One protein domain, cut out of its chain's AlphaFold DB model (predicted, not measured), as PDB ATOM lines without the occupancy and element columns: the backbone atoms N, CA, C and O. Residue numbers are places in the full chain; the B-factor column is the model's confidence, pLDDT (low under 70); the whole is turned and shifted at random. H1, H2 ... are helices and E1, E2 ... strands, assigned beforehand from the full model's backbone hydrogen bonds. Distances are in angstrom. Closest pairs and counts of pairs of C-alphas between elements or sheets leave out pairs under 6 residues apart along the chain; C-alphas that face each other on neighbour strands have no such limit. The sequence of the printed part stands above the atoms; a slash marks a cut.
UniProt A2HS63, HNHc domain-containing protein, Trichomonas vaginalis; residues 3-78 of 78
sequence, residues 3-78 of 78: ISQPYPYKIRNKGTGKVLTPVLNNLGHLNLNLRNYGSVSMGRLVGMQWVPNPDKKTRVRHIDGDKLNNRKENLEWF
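Overview. This is residues 3 to 78 of the 78 residues of the protein "HNHc domain-containing protein" of Trichomonas vaginalis (UniProt A2HS63). Little regular structure: mostly loops, with one short helix, H1, in the middle between two separate two-stranded hairpins, E1-E2 and E3-E4. The long opening stretch, residues 3 to 29, is tied to E1 by residues 23 to 24. The 76 printed residues run E1, E2, H1, E3, E4, both sheets antiparallel; the class is mixed, with 24 residues in named elements. It is compact, radius of gyration of the C-alphas 12.2 A, spans 33 by 27 by 25 A.

Along the chain. E1, residues 30 to 34, 13.0 A, begins at C-alpha (-36.864, 0.815, 34.661). E2 is 38 to 41, 10.0 A; H1 is 42 to 50, 12.4 A. E3, 60 to 62, and E4, 75 to 77, each measure 7.0 A; E4 ends at C-alpha (-48.017, 4.313, 22.126).

Arrangement. In hairpin E1-E2, N 32 and O 40 are 2.8 A apart, within hydrogen-bond range. The closest C-alphas of E1 and H1, Leu 30 and Met 42, are 5.5 A apart; those of H1 and E3, Arg 44 and Val 60, 5.9 A. In hairpin E3-E4, N 61 and O 76 are within range at 2.9 A. E1 and E3 are apart. In H1 every O i to N i+4 pair is within range.

Size, cuts and confidence. Gly 15 and Asp 64 have the C-alphas farthest apart, 34.4 A. The printed part has no cut. The link E3 to E4 is long, 12 residues. No printed residue is under pLDDT 70.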
ATOM      1  N   ILE A   3     -28.435   7.137  23.476       90.50
ATOM      2  CA  ILE A   3     -28.835   5.753  23.721       90.50
ATOM      3  C   ILE A   3     -27.953   4.852  22.854       90.50
ATOM      4  O   ILE A   3     -27.882   5.052  21.643       90.50
ATOM      5  N   SER A   4     -27.247   3.899  23.469       91.38
ATOM      6  CA  SER A   4     -26.375   2.967  22.750       91.38
ATOM      7  C   SER A   4     -27.176   2.014  21.870       91.38
ATOM      8  O   SER A   4     -28.308   1.659  22.194       91.38
ATOM      9  N   GLN A   5     -26.549   1.540  20.798       86.62
ATOM     10  CA  GLN A   5     -27.037   0.440  19.971       86.62
ATOM     11  C   GLN A   5     -25.881  -0.541  19.710       86.62
ATOM     12  O   GLN A   5     -24.736  -0.087  19.641       86.62
ATOM     13  N   PRO A   6     -26.145  -1.856  19.571       87.81
ATOM     14  CA  PRO A   6     -27.449  -2.533  19.642       87.81
ATOM     15  C   PRO A   6     -27.970  -2.722  21.086       87.81
ATOM     16  O   PRO A   6     -27.368  -2.243  22.045       87.81
ATOM     17  N   TYR A   7     -29.127  -3.379  21.237       85.19
ATOM     18  CA  TYR A   7     -29.685  -3.769  22.540       85.19
ATOM     19  C   TYR A   7     -28.728  -4.738  23.276       85.19
ATOM     20  O   TYR A   7     -28.178  -5.623  22.617       85.19
ATOM     21  N   PRO A   8     -28.540  -4.635  24.609       86.81
ATOM     22  CA  PRO A   8     -29.258  -3.777  25.556       86.81
ATOM     23  C   PRO A   8     -28.868  -2.295  25.478       86.81
ATOM     24  O   PRO A   8     -27.696  -1.929  25.416       86.81
ATOM     25  N   TYR A   9     -29.885  -1.433  25.515       90.50
ATOM     26  CA  TYR A   9     -29.722   0.016  25.445       90.50
ATOM     27  C   TYR A   9     -29.103   0.574  26.732       90.50
ATOM     28  O   TYR A   9     -29.622   0.365  27.827       90.50
ATOM     29  N   LYS A  10     -28.029   1.353  26.596       91.50
ATOM     30  CA  LYS A  10     -27.401   2.125  27.673       91.50
ATOM     31  C   LYS A  10     -27.616   3.606  27.406       91.50
ATOM     32  O   LYS A  10     -27.342   4.065  26.298       91.50
ATOM     33  N   ILE A  11     -28.062   4.365  28.406       90.88
ATOM     34  CA  ILE A  11     -28.134   5.824  28.277       90.88
ATOM     35  C   ILE A  11     -26.859   6.454  28.796       90.88
ATOM     36  O   ILE A  11     -26.451   6.197  29.921       90.88
ATOM     37  N   ARG A  12     -26.269   7.345  28.007       91.56
ATOM     38  CA  ARG A  12     -25.138   8.180  28.406       91.56
ATOM     39  C   ARG A  12     -25.542   9.647  28.464       91.56
ATOM     40  O   ARG A  12     -26.273  10.160  27.611       91.56
ATOM     41  N   ASN A  13     -25.065  10.362  29.474       88.31
ATOM     42  CA  ASN A  13     -25.150  11.813  29.512       88.31
ATOM     43  C   ASN A  13     -24.102  12.407  28.553       88.31
ATOM     44  O   ASN A  13     -22.911  12.184  28.741       88.31
ATOM     45  N   LYS A  14     -24.537  13.184  27.549       86.88
ATOM     46  CA  LYS A  14     -23.642  13.815  26.558       86.88
ATOM     47  C   LYS A  14     -22.665  14.817  27.179       86.88
ATOM     48  O   LYS A  14     -21.544  14.926  26.711       86.88
ATOM     49  N   GLY A  15     -23.092  15.545  28.212       87.25
ATOM     50  CA  GLY A  15     -22.279  16.596  28.826       87.25
ATOM     51  C   GLY A  15     -21.231  16.063  29.799       87.25
ATOM     52  O   GLY A  15     -20.155  16.631  29.900       87.25
ATOM     53  N   THR A  16     -21.527  14.973  30.514       86.81
ATOM     54  CA  THR A  16     -20.595  14.399  31.507       86.81
ATOM     55  C   THR A  16     -19.919  13.111  31.049       86.81
ATOM     56  O   THR A  16     -19.061  12.597  31.758       86.81
ATOM     57  N   GLY A  17     -20.351  12.521  29.931       87.81
ATOM     58  CA  GLY A  17     -19.894  11.212  29.457       87.81
ATOM     59  C   GLY A  17     -20.332  10.024  30.324       87.81
ATOM     60  O   GLY A  17     -20.077   8.878  29.960       87.81
ATOM     61  N   LYS A  18     -21.017  10.255  31.452       89.38
ATOM     62  CA  LYS A  18     -21.408   9.191  32.388       89.38
ATOM     63  C   LYS A  18     -22.561   8.357  31.836       89.38
ATOM     64  O   LYS A  18     -23.567   8.908  31.379       89.38
ATOM     65  N   VAL A  19     -22.430   7.035  31.923       91.06
ATOM     66  CA  VAL A  19     -23.535   6.101  31.677       91.06
ATOM     67  C   VAL A  19     -24.484   6.160  32.870       91.06
ATOM     68  O   VAL A  19     -24.056   6.087  34.020       91.06
ATOM     69  N   LEU A  20     -25.765   6.356  32.589       90.94
ATOM     70  CA  LEU A  20     -26.828   6.421  33.577       90.94
ATOM     71  C   LEU A  20     -27.350   5.012  33.846       90.94
ATOM     72  O   LEU A  20     -27.687   4.283  32.911       90.94
ATOM     73  N   THR A  21     -27.446   4.662  35.124       91.38
ATOM     74  CA  THR A  21     -28.001   3.381  35.561       91.38
ATOM     75  C   THR A  21     -29.506   3.530  35.778       91.38
ATOM     76  O   THR A  21     -29.910   4.340  36.619       91.38
ATOM     77  N   PRO A  22     -30.350   2.797  35.035       91.25
ATOM     78  CA  PRO A  22     -31.776   2.766  35.308       91.25
ATOM     79  C   PRO A  22     -32.059   2.053  36.634       91.25
ATOM     80  O   PRO A  22     -31.418   1.060  36.968       91.25
ATOM     81  N   VAL A  23     -33.044   2.553  37.373       92.06
ATOM     82  CA  VAL A  23     -33.495   2.023  38.661       92.06
ATOM     83  C   VAL A  23     -34.897   1.452  38.495       92.06
ATOM     84  O   VAL A  23     -35.755   2.078  37.871       92.06
ATOM     85  N   LEU A  24     -35.135   0.266  39.052       93.50
ATOM     86  CA  LEU A  24     -36.461  -0.339  39.077       93.50
ATOM     87  C   LEU A  24     -37.370   0.441  40.032       93.50
ATOM     88  O   LEU A  24     -37.011   0.677  41.183       93.50
ATOM     89  N   ASN A  25     -38.543   0.848  39.558       88.88
ATOM     90  CA  ASN A  25     -39.549   1.483  40.403       88.88
ATOM     91  C   ASN A  25     -40.532   0.456  40.996       88.88
ATOM     92  O   ASN A  25     -40.611  -0.685  40.543       88.88
ATOM     93  N   ASN A  26     -41.355   0.892  41.954       89.62
ATOM     94  CA  ASN A  26     -42.368   0.049  42.611       89.62
ATOM     95  C   ASN A  26     -43.453  -0.494  41.658       89.62
ATOM     96  O   ASN A  26     -44.222  -1.368  42.036       89.62
ATOM     97  N   LEU A  27     -43.536   0.026  40.429       86.19
ATOM     98  CA  LEU A  27     -44.473  -0.418  39.396       86.19
ATOM     99  C   LEU A  27     -43.838  -1.423  38.418       86.19
ATOM    100  O   LEU A  27     -44.511  -1.847  37.475       86.19
ATOM    101  N   GLY A  28     -42.564  -1.784  38.604       88.88
ATOM    102  CA  GLY A  28     -41.821  -2.718  37.756       88.88
ATOM    103  C   GLY A  28     -41.195  -2.101  36.500       88.88
ATOM    104  O   GLY A  28     -40.741  -2.835  35.632       88.88
ATOM    105  N   HIS A  29     -41.161  -0.772  36.368       87.94
ATOM    106  CA  HIS A  29     -40.516  -0.100  35.235       87.94
ATOM    107  C   HIS A  29     -39.087   0.319  35.581       87.94
ATOM    108  O   HIS A  29     -38.818   0.819  36.676       87.94
ATOM    109  N   LEU A  30     -38.188   0.200  34.606       92.88
ATOM    110  CA  LEU A  30     -36.864   0.815  34.661       92.88
ATOM    111  C   LEU A  30     -36.986   2.324  34.424       92.88
ATOM    112  O   LEU A  30     -37.439   2.743  33.362       92.88
ATOM    113  N   ASN A  31     -36.563   3.136  35.390       93.25
ATOM    114  CA  ASN A  31     -36.601   4.597  35.342       93.25
ATOM    115  C   ASN A  31     -35.195   5.197  35.431       93.25
ATOM    116  O   ASN A  31     -34.327   4.684  36.128       93.25
ATOM    117  N   LEU A  32     -34.978   6.328  34.767       92.25
ATOM    118  CA  LEU A  32     -33.744   7.105  34.829       92.25
ATOM    119  C   LEU A  32     -34.050   8.511  35.303       92.25
ATOM    120  O   LEU A  32     -35.032   9.115  34.879       92.25
ATOM    121  N   ASN A  33     -33.166   9.059  36.128       90.25
ATOM    122  CA  ASN A  33     -33.221  10.468  36.471       90.25
ATOM    123  C   ASN A  33     -32.376  11.270  35.473       90.25
ATOM    124  O   ASN A  33     -31.156  11.110  35.384       90.25
ATOM    125  N   LEU A  34     -33.040  12.113  34.690       86.88
ATOM    126  CA  LEU A  34     -32.418  13.024  33.745       86.88
ATOM    127  C   LEU A  34     -32.456  14.438  34.319       86.88
ATOM    128  O   LEU A  34     -33.525  14.960  34.615       86.88
ATOM    129  N   ARG A  35     -31.296  15.099  34.377       82.38
ATOM    130  CA  ARG A  35     -31.132  16.425  35.002       82.38
ATOM    131  C   ARG A  35     -32.185  17.468  34.592       82.38
ATOM    132  O   ARG A  35     -32.625  18.226  35.440       82.38
ATOM    133  N   ASN A  36     -32.593  17.480  33.321       82.06
ATOM    134  CA  ASN A  36     -33.536  18.473  32.780       82.06
ATOM    135  C   ASN A  36     -34.969  17.944  32.599       82.06
ATOM    136  O   ASN A  36     -35.846  18.711  32.223       82.06
ATOM    137  N   TYR A  37     -35.208  16.647  32.811       83.00
ATOM    138  CA  TYR A  37     -36.510  16.009  32.553       83.00
ATOM    139  C   TYR A  37     -37.081  15.285  33.779       83.00
ATOM    140  O   TYR A  37     -38.202  14.788  33.727       83.00
ATOM    141  N   GLY A  38     -36.327  15.208  34.877       88.19
ATOM    142  CA  GLY A  38     -36.705  14.446  36.059       88.19
ATOM    143  C   GLY A  38     -36.649  12.937  35.823       88.19
ATOM    144  O   GLY A  38     -35.834  12.436  35.045       88.19
ATOM    145  N   SER A  39     -37.499  12.201  36.539       90.12
ATOM    146  CA  SER A  39     -37.603  10.745  36.428       90.12
ATOM    147  C   SER A  39     -38.394  10.360  35.180       90.12
ATOM    148  O   SER A  39     -39.568  10.704  35.052       90.12
ATOM    149  N   VAL A  40     -37.761   9.638  34.258       91.12
ATOM    150  CA  VAL A  40     -38.360   9.193  32.995       91.12
ATOM    151  C   VAL A  40     -38.189   7.684  32.860       91.12
ATOM    152  O   VAL A  40     -37.121   7.153  33.161       91.12
ATOM    153  N   SER A  41     -39.219   6.979  32.392       92.12
ATOM    154  CA  SER A  41     -39.112   5.541  32.141       92.12
ATOM    155  C   SER A  41     -38.269   5.229  30.909       92.12
ATOM    156  O   SER A  41     -38.263   5.963  29.918       92.12
ATOM    157  N   MET A  42     -37.581   4.093  30.965       93.00
ATOM    158  CA  MET A  42     -36.764   3.561  29.884       93.00
ATOM    159  C   MET A  42     -37.600   3.380  28.615       93.00
ATOM    160  O   MET A  42     -37.227   3.879  27.557       93.00
ATOM    161  N   GLY A  43     -38.779   2.764  28.741       92.56
ATOM    162  CA  GLY A  43     -39.707   2.580  27.627       92.56
ATOM    163  C   GLY A  43     -40.139   3.902  26.992       92.56
ATOM    164  O   GLY A  43     -40.175   4.007  25.772       92.56
ATOM    165  N   ARG A  44     -40.375   4.958  27.783       92.50
ATOM    166  CA  ARG A  44     -40.710   6.277  27.224       92.50
ATOM    167  C   ARG A  44     -39.540   6.878  26.446       92.50
ATOM    168  O   ARG A  44     -39.762   7.429  25.375       92.50
ATOM    169  N   LEU A  45     -38.309   6.758  26.946       92.50
ATOM    170  CA  LEU A  45     -37.124   7.256  26.238       92.50
ATOM    171  C   LEU A  45     -36.907   6.535  24.906       92.50
ATOM    172  O   LEU A  45     -36.713   7.190  23.887       92.50
ATOM    173  N   VAL A  46     -36.985   5.203  24.907       93.38
ATOM    174  CA  VAL A  46     -36.859   4.368  23.701       93.38
ATOM    175  C   VAL A  46     -37.996   4.675  22.718       93.38
ATOM    176  O   VAL A  46     -37.741   4.929  21.541       93.38
ATOM    177  N   GLY A  47     -39.236   4.730  23.212       93.44
ATOM    178  CA  GLY A  47     -40.424   5.039  22.422       93.44
ATOM    179  C   GLY A  47     -40.333   6.401  21.738       93.44
ATOM    180  O   GLY A  47     -40.588   6.502  20.545       93.44
ATOM    181  N   MET A  48     -39.885   7.438  22.452       92.00
ATOM    182  CA  MET A  48     -39.726   8.787  21.889       92.00
ATOM    183  C   MET A  48     -38.652   8.882  20.802       92.00
ATOM    184  O   MET A  48     -38.692   9.820  20.013       92.00
ATOM    185  N   GLN A  49     -37.673   7.974  20.781       91.62
ATOM    186  CA  GLN A  49     -36.597   7.999  19.788       91.62
ATOM    187  C   GLN A  49     -36.902   7.156  18.551       91.62
ATOM    188  O   GLN A  49     -36.489   7.531  17.457       91.62
ATOM    189  N   TRP A  50     -37.583   6.019  18.715       92.94
ATOM    190  CA  TRP A  50     -37.677   5.020  17.645       92.94
ATOM    191  C   TRP A  50     -39.085   4.533  17.319       92.94
ATOM    192  O   TRP A  50     -39.244   3.884  16.290       92.94
ATOM    193  N   VAL A  51     -40.089   4.822  18.150       93.12
ATOM    194  CA  VAL A  51     -41.470   4.388  17.904       93.12
ATOM    195  C   VAL A  51     -42.286   5.601  17.449       93.12
ATOM    196  O   VAL A  51     -42.500   6.518  18.249       93.12
ATOM    197  N   PRO A  52     -42.747   5.644  16.185       93.06
ATOM    198  CA  PRO A  52     -43.595   6.724  15.694       93.06
ATOM    199  C   PRO A  52     -44.852   6.899  16.555       93.06
ATOM    200  O   PRO A  52     -45.486   5.924  16.952       93.06
ATOM    201  N   ASN A  53     -45.223   8.150  16.821       93.75
ATOM    202  CA  ASN A  53     -46.403   8.506  17.611       93.75
ATOM    203  C   ASN A  53     -47.280   9.519  16.852       93.75
ATOM    204  O   ASN A  53     -47.317  10.695  17.231       93.75
ATOM    205  N   PRO A  54     -47.933   9.105  15.748       91.56
ATOM    206  CA  PRO A  54     -48.728  10.011  14.914       91.56
ATOM    207  C   PRO A  54     -49.899  10.634  15.688       91.56
ATOM    208  O   PRO A  54     -50.171  11.823  15.538       91.56
ATOM    209  N   ASP A  55     -50.511   9.869  16.595       90.94
ATOM    210  CA  ASP A  55     -51.668  10.303  17.386       90.94
ATOM    211  C   ASP A  55     -51.283  11.117  18.637       90.94
ATOM    212  O   ASP A  55     -52.137  11.429  19.465       90.94
ATOM    213  N   LYS A  56     -49.992  11.450  18.811       90.44
ATOM    214  CA  LYS A  56     -49.453  12.206  19.962       90.44
ATOM    215  C   LYS A  56     -49.878  11.636  21.320       90.44
ATOM    216  O   LYS A  56     -50.090  12.377  22.285       90.44
ATOM    217  N   LYS A  57     -49.975  10.311  21.416       93.56
ATOM    218  CA  LYS A  57     -50.387   9.642  22.647       93.56
ATOM    219  C   LYS A  57     -49.354   9.857  23.740       93.56
ATOM    220  O   LYS A  57     -48.167  10.066  23.485       93.56
ATOM    221  N   THR A  58     -49.805   9.840  24.984       90.31
ATOM    222  CA  THR A  58     -48.971  10.287  26.105       90.31
ATOM    223  C   THR A  58     -48.316   9.140  26.854       90.31
ATOM    224  O   THR A  58     -47.410   9.403  27.650       90.31
ATOM    225  N   ARG A  59     -48.732   7.888  26.625       90.81
ATOM    226  CA  ARG A  59     -48.252   6.724  27.369       90.81
ATOM    227  C   ARG A  59     -47.647   5.687  26.431       90.81
ATOM    228  O   ARG A  59     -48.025   5.562  25.274       90.81
ATOM    229  N   VAL A  60     -46.673   4.959  26.969       93.62
ATOM    230  CA  VAL A  60     -46.038   3.817  26.310       93.62
ATOM    231  C   VAL A  60     -46.391   2.575  27.110       93.62
ATOM    232  O   VAL A  60     -46.291   2.602  28.341       93.62
ATOM    233  N   ARG A  61     -46.789   1.507  26.424       92.38
ATOM    234  CA  ARG A  61     -46.965   0.173  27.007       92.38
ATOM    235  C   ARG A  61     -46.034  -0.834  26.345       92.38
ATOM    236  O   ARG A  61     -45.605  -0.643  25.211       92.38
ATOM    237  N   HIS A  62     -45.759  -1.896  27.089       94.56
ATOM    238  CA  HIS A  62     -45.005  -3.062  26.646       94.56
ATOM    239  C   HIS A  62     -45.983  -4.099  26.090       94.56
ATOM    240  O   HIS A  62     -46.983  -4.403  26.745       94.56
ATOM    241  N   ILE A  63     -45.731  -4.584  24.875       94.69
ATOM    242  CA  ILE A  63     -46.654  -5.465  24.141       94.69
ATOM    243  C   ILE A  63     -46.717  -6.846  24.805       94.69
ATOM    244  O   ILE A  63     -47.805  -7.373  25.023       94.69
ATOM    245  N   ASP A  64     -45.563  -7.392  25.185       94.81
ATOM    246  CA  ASP A  64     -45.422  -8.681  25.879       94.81
ATOM    247  C   ASP A  64     -45.828  -8.660  27.366       94.81
ATOM    248  O   ASP A  64     -45.870  -9.702  28.016       94.81
ATOM    249  N   GLY A  65     -46.121  -7.478  27.919       91.25
ATOM    250  CA  GLY A  65     -46.392  -7.281  29.342       91.25
ATOM    251  C   GLY A  65     -45.144  -7.244  30.237       91.25
ATOM    252  O   GLY A  65     -45.266  -6.896  31.417       91.25
ATOM    253  N   ASP A  66     -43.950  -7.517  29.704       91.06
ATOM    254  CA  ASP A  66     -42.683  -7.398  30.421       91.06
ATOM    255  C   ASP A  66     -42.161  -5.955  30.365       91.06
ATOM    256  O   ASP A  66     -41.578  -5.475  29.391       91.06
ATOM    257  N   LYS A  67     -42.311  -5.260  31.492       90.12
ATOM    258  CA  LYS A  67     -41.888  -3.865  31.686       90.12
ATOM    259  C   LYS A  67     -40.364  -3.667  31.642       90.12
ATOM    260  O   LYS A  67     -39.891  -2.526  31.554       90.12
ATOM    261  N   LEU A  68     -39.582  -4.747  31.705       91.19
ATOM    262  CA  LEU A  68     -38.123  -4.727  31.581       91.19
ATOM    263  C   LEU A  68     -37.671  -4.867  30.122       91.19
ATOM    264  O   LEU A  68     -36.588  -4.379  29.766       91.19
ATOM    265  N   ASN A  69     -38.514  -5.429  29.250       93.31
ATOM    266  CA  ASN A  69     -38.237  -5.572  27.828       93.31
ATOM    267  C   ASN A  69     -38.448  -4.251  27.068       93.31
ATOM    268  O   ASN A  69     -39.418  -4.032  26.351       93.31
ATOM    269  N   ASN A  70     -37.485  -3.344  27.203       92.94
ATOM    270  CA  ASN A  70     -37.532  -2.018  26.591       92.94
ATOM    271  C   ASN A  70     -37.036  -2.000  25.133       92.94
ATOM    272  O   ASN A  70     -36.486  -0.989  24.707       92.94
ATOM    273  N   ARG A  71     -37.159  -3.103  24.383       94.06
ATOM    274  CA  ARG A  71     -36.849  -3.144  22.942       94.06
ATOM    275  C   ARG A  71     -37.829  -2.261  22.178       94.06
ATOM    276  O   ARG A  71     -39.015  -2.287  22.475       94.06
ATOM    277  N   LYS A  72     -37.359  -1.507  21.180       93.75
ATOM    278  CA  LYS A  72     -38.226  -0.603  20.399       93.75
ATOM    279  C   LYS A  72     -39.393  -1.338  19.727       93.75
ATOM    280  O   LYS A  72     -40.465  -0.767  19.608       93.75
ATOM    281  N   GLU A  73     -39.196  -2.601  19.346       94.31
ATOM    282  CA  GLU A  73     -40.223  -3.452  18.735       94.31
ATOM    283  C   GLU A  73     -41.276  -3.937  19.745       94.31
ATOM    284  O   GLU A  73     -42.355  -4.351  19.340       94.31
ATOM    285  N   ASN A  74     -40.975  -3.884  21.047       94.44
ATOM    286  CA  ASN A  74     -41.868  -4.310  22.127       94.44
ATOM    287  C   ASN A  74     -42.659  -3.145  22.753       94.44
ATOM    288  O   ASN A  74     -43.332  -3.318  23.766       94.44
ATOM    289  N   LEU A  75     -42.558  -1.936  22.198       94.69
ATOM    290  CA  LEU A  75     -43.179  -0.737  22.754       94.69
ATOM    291  C   LEU A  75     -44.221  -0.178  21.790       94.69
ATOM    292  O   LEU A  75     -43.941   0.010  20.609       94.69
ATOM    293  N   GLU A  76     -45.386   0.184  22.318       93.94
ATOM    294  CA  GLU A  76     -46.418   0.901  21.567       93.94
ATOM    295  C   GLU A  76     -46.937   2.116  22.342       93.94
ATOM    296  O   GLU A  76     -46.972   2.143  23.578       93.94
ATOM    297  N   TRP A  77     -47.354   3.132  21.591       94.69
ATOM    298  CA  TRP A  77     -48.017   4.313  22.126       94.69
ATOM    299  C   TRP A  77     -49.517   4.055  22.286       94.69
ATOM    300  O   TRP A  77     -50.171   3.589  21.344       94.69
ATOM    301  N   PHE A  78     -50.075   4.438  23.440       91.88
ATOM    302  CA  PHE A  78     -51.508   4.360  23.749       91.88
ATOM    303  C   PHE A  78     -52.013   5.576  24.542       91.88
ATOM    304  O   PHE A  78     -51.194   6.274  25.198       91.88
TER     305      PHE A  78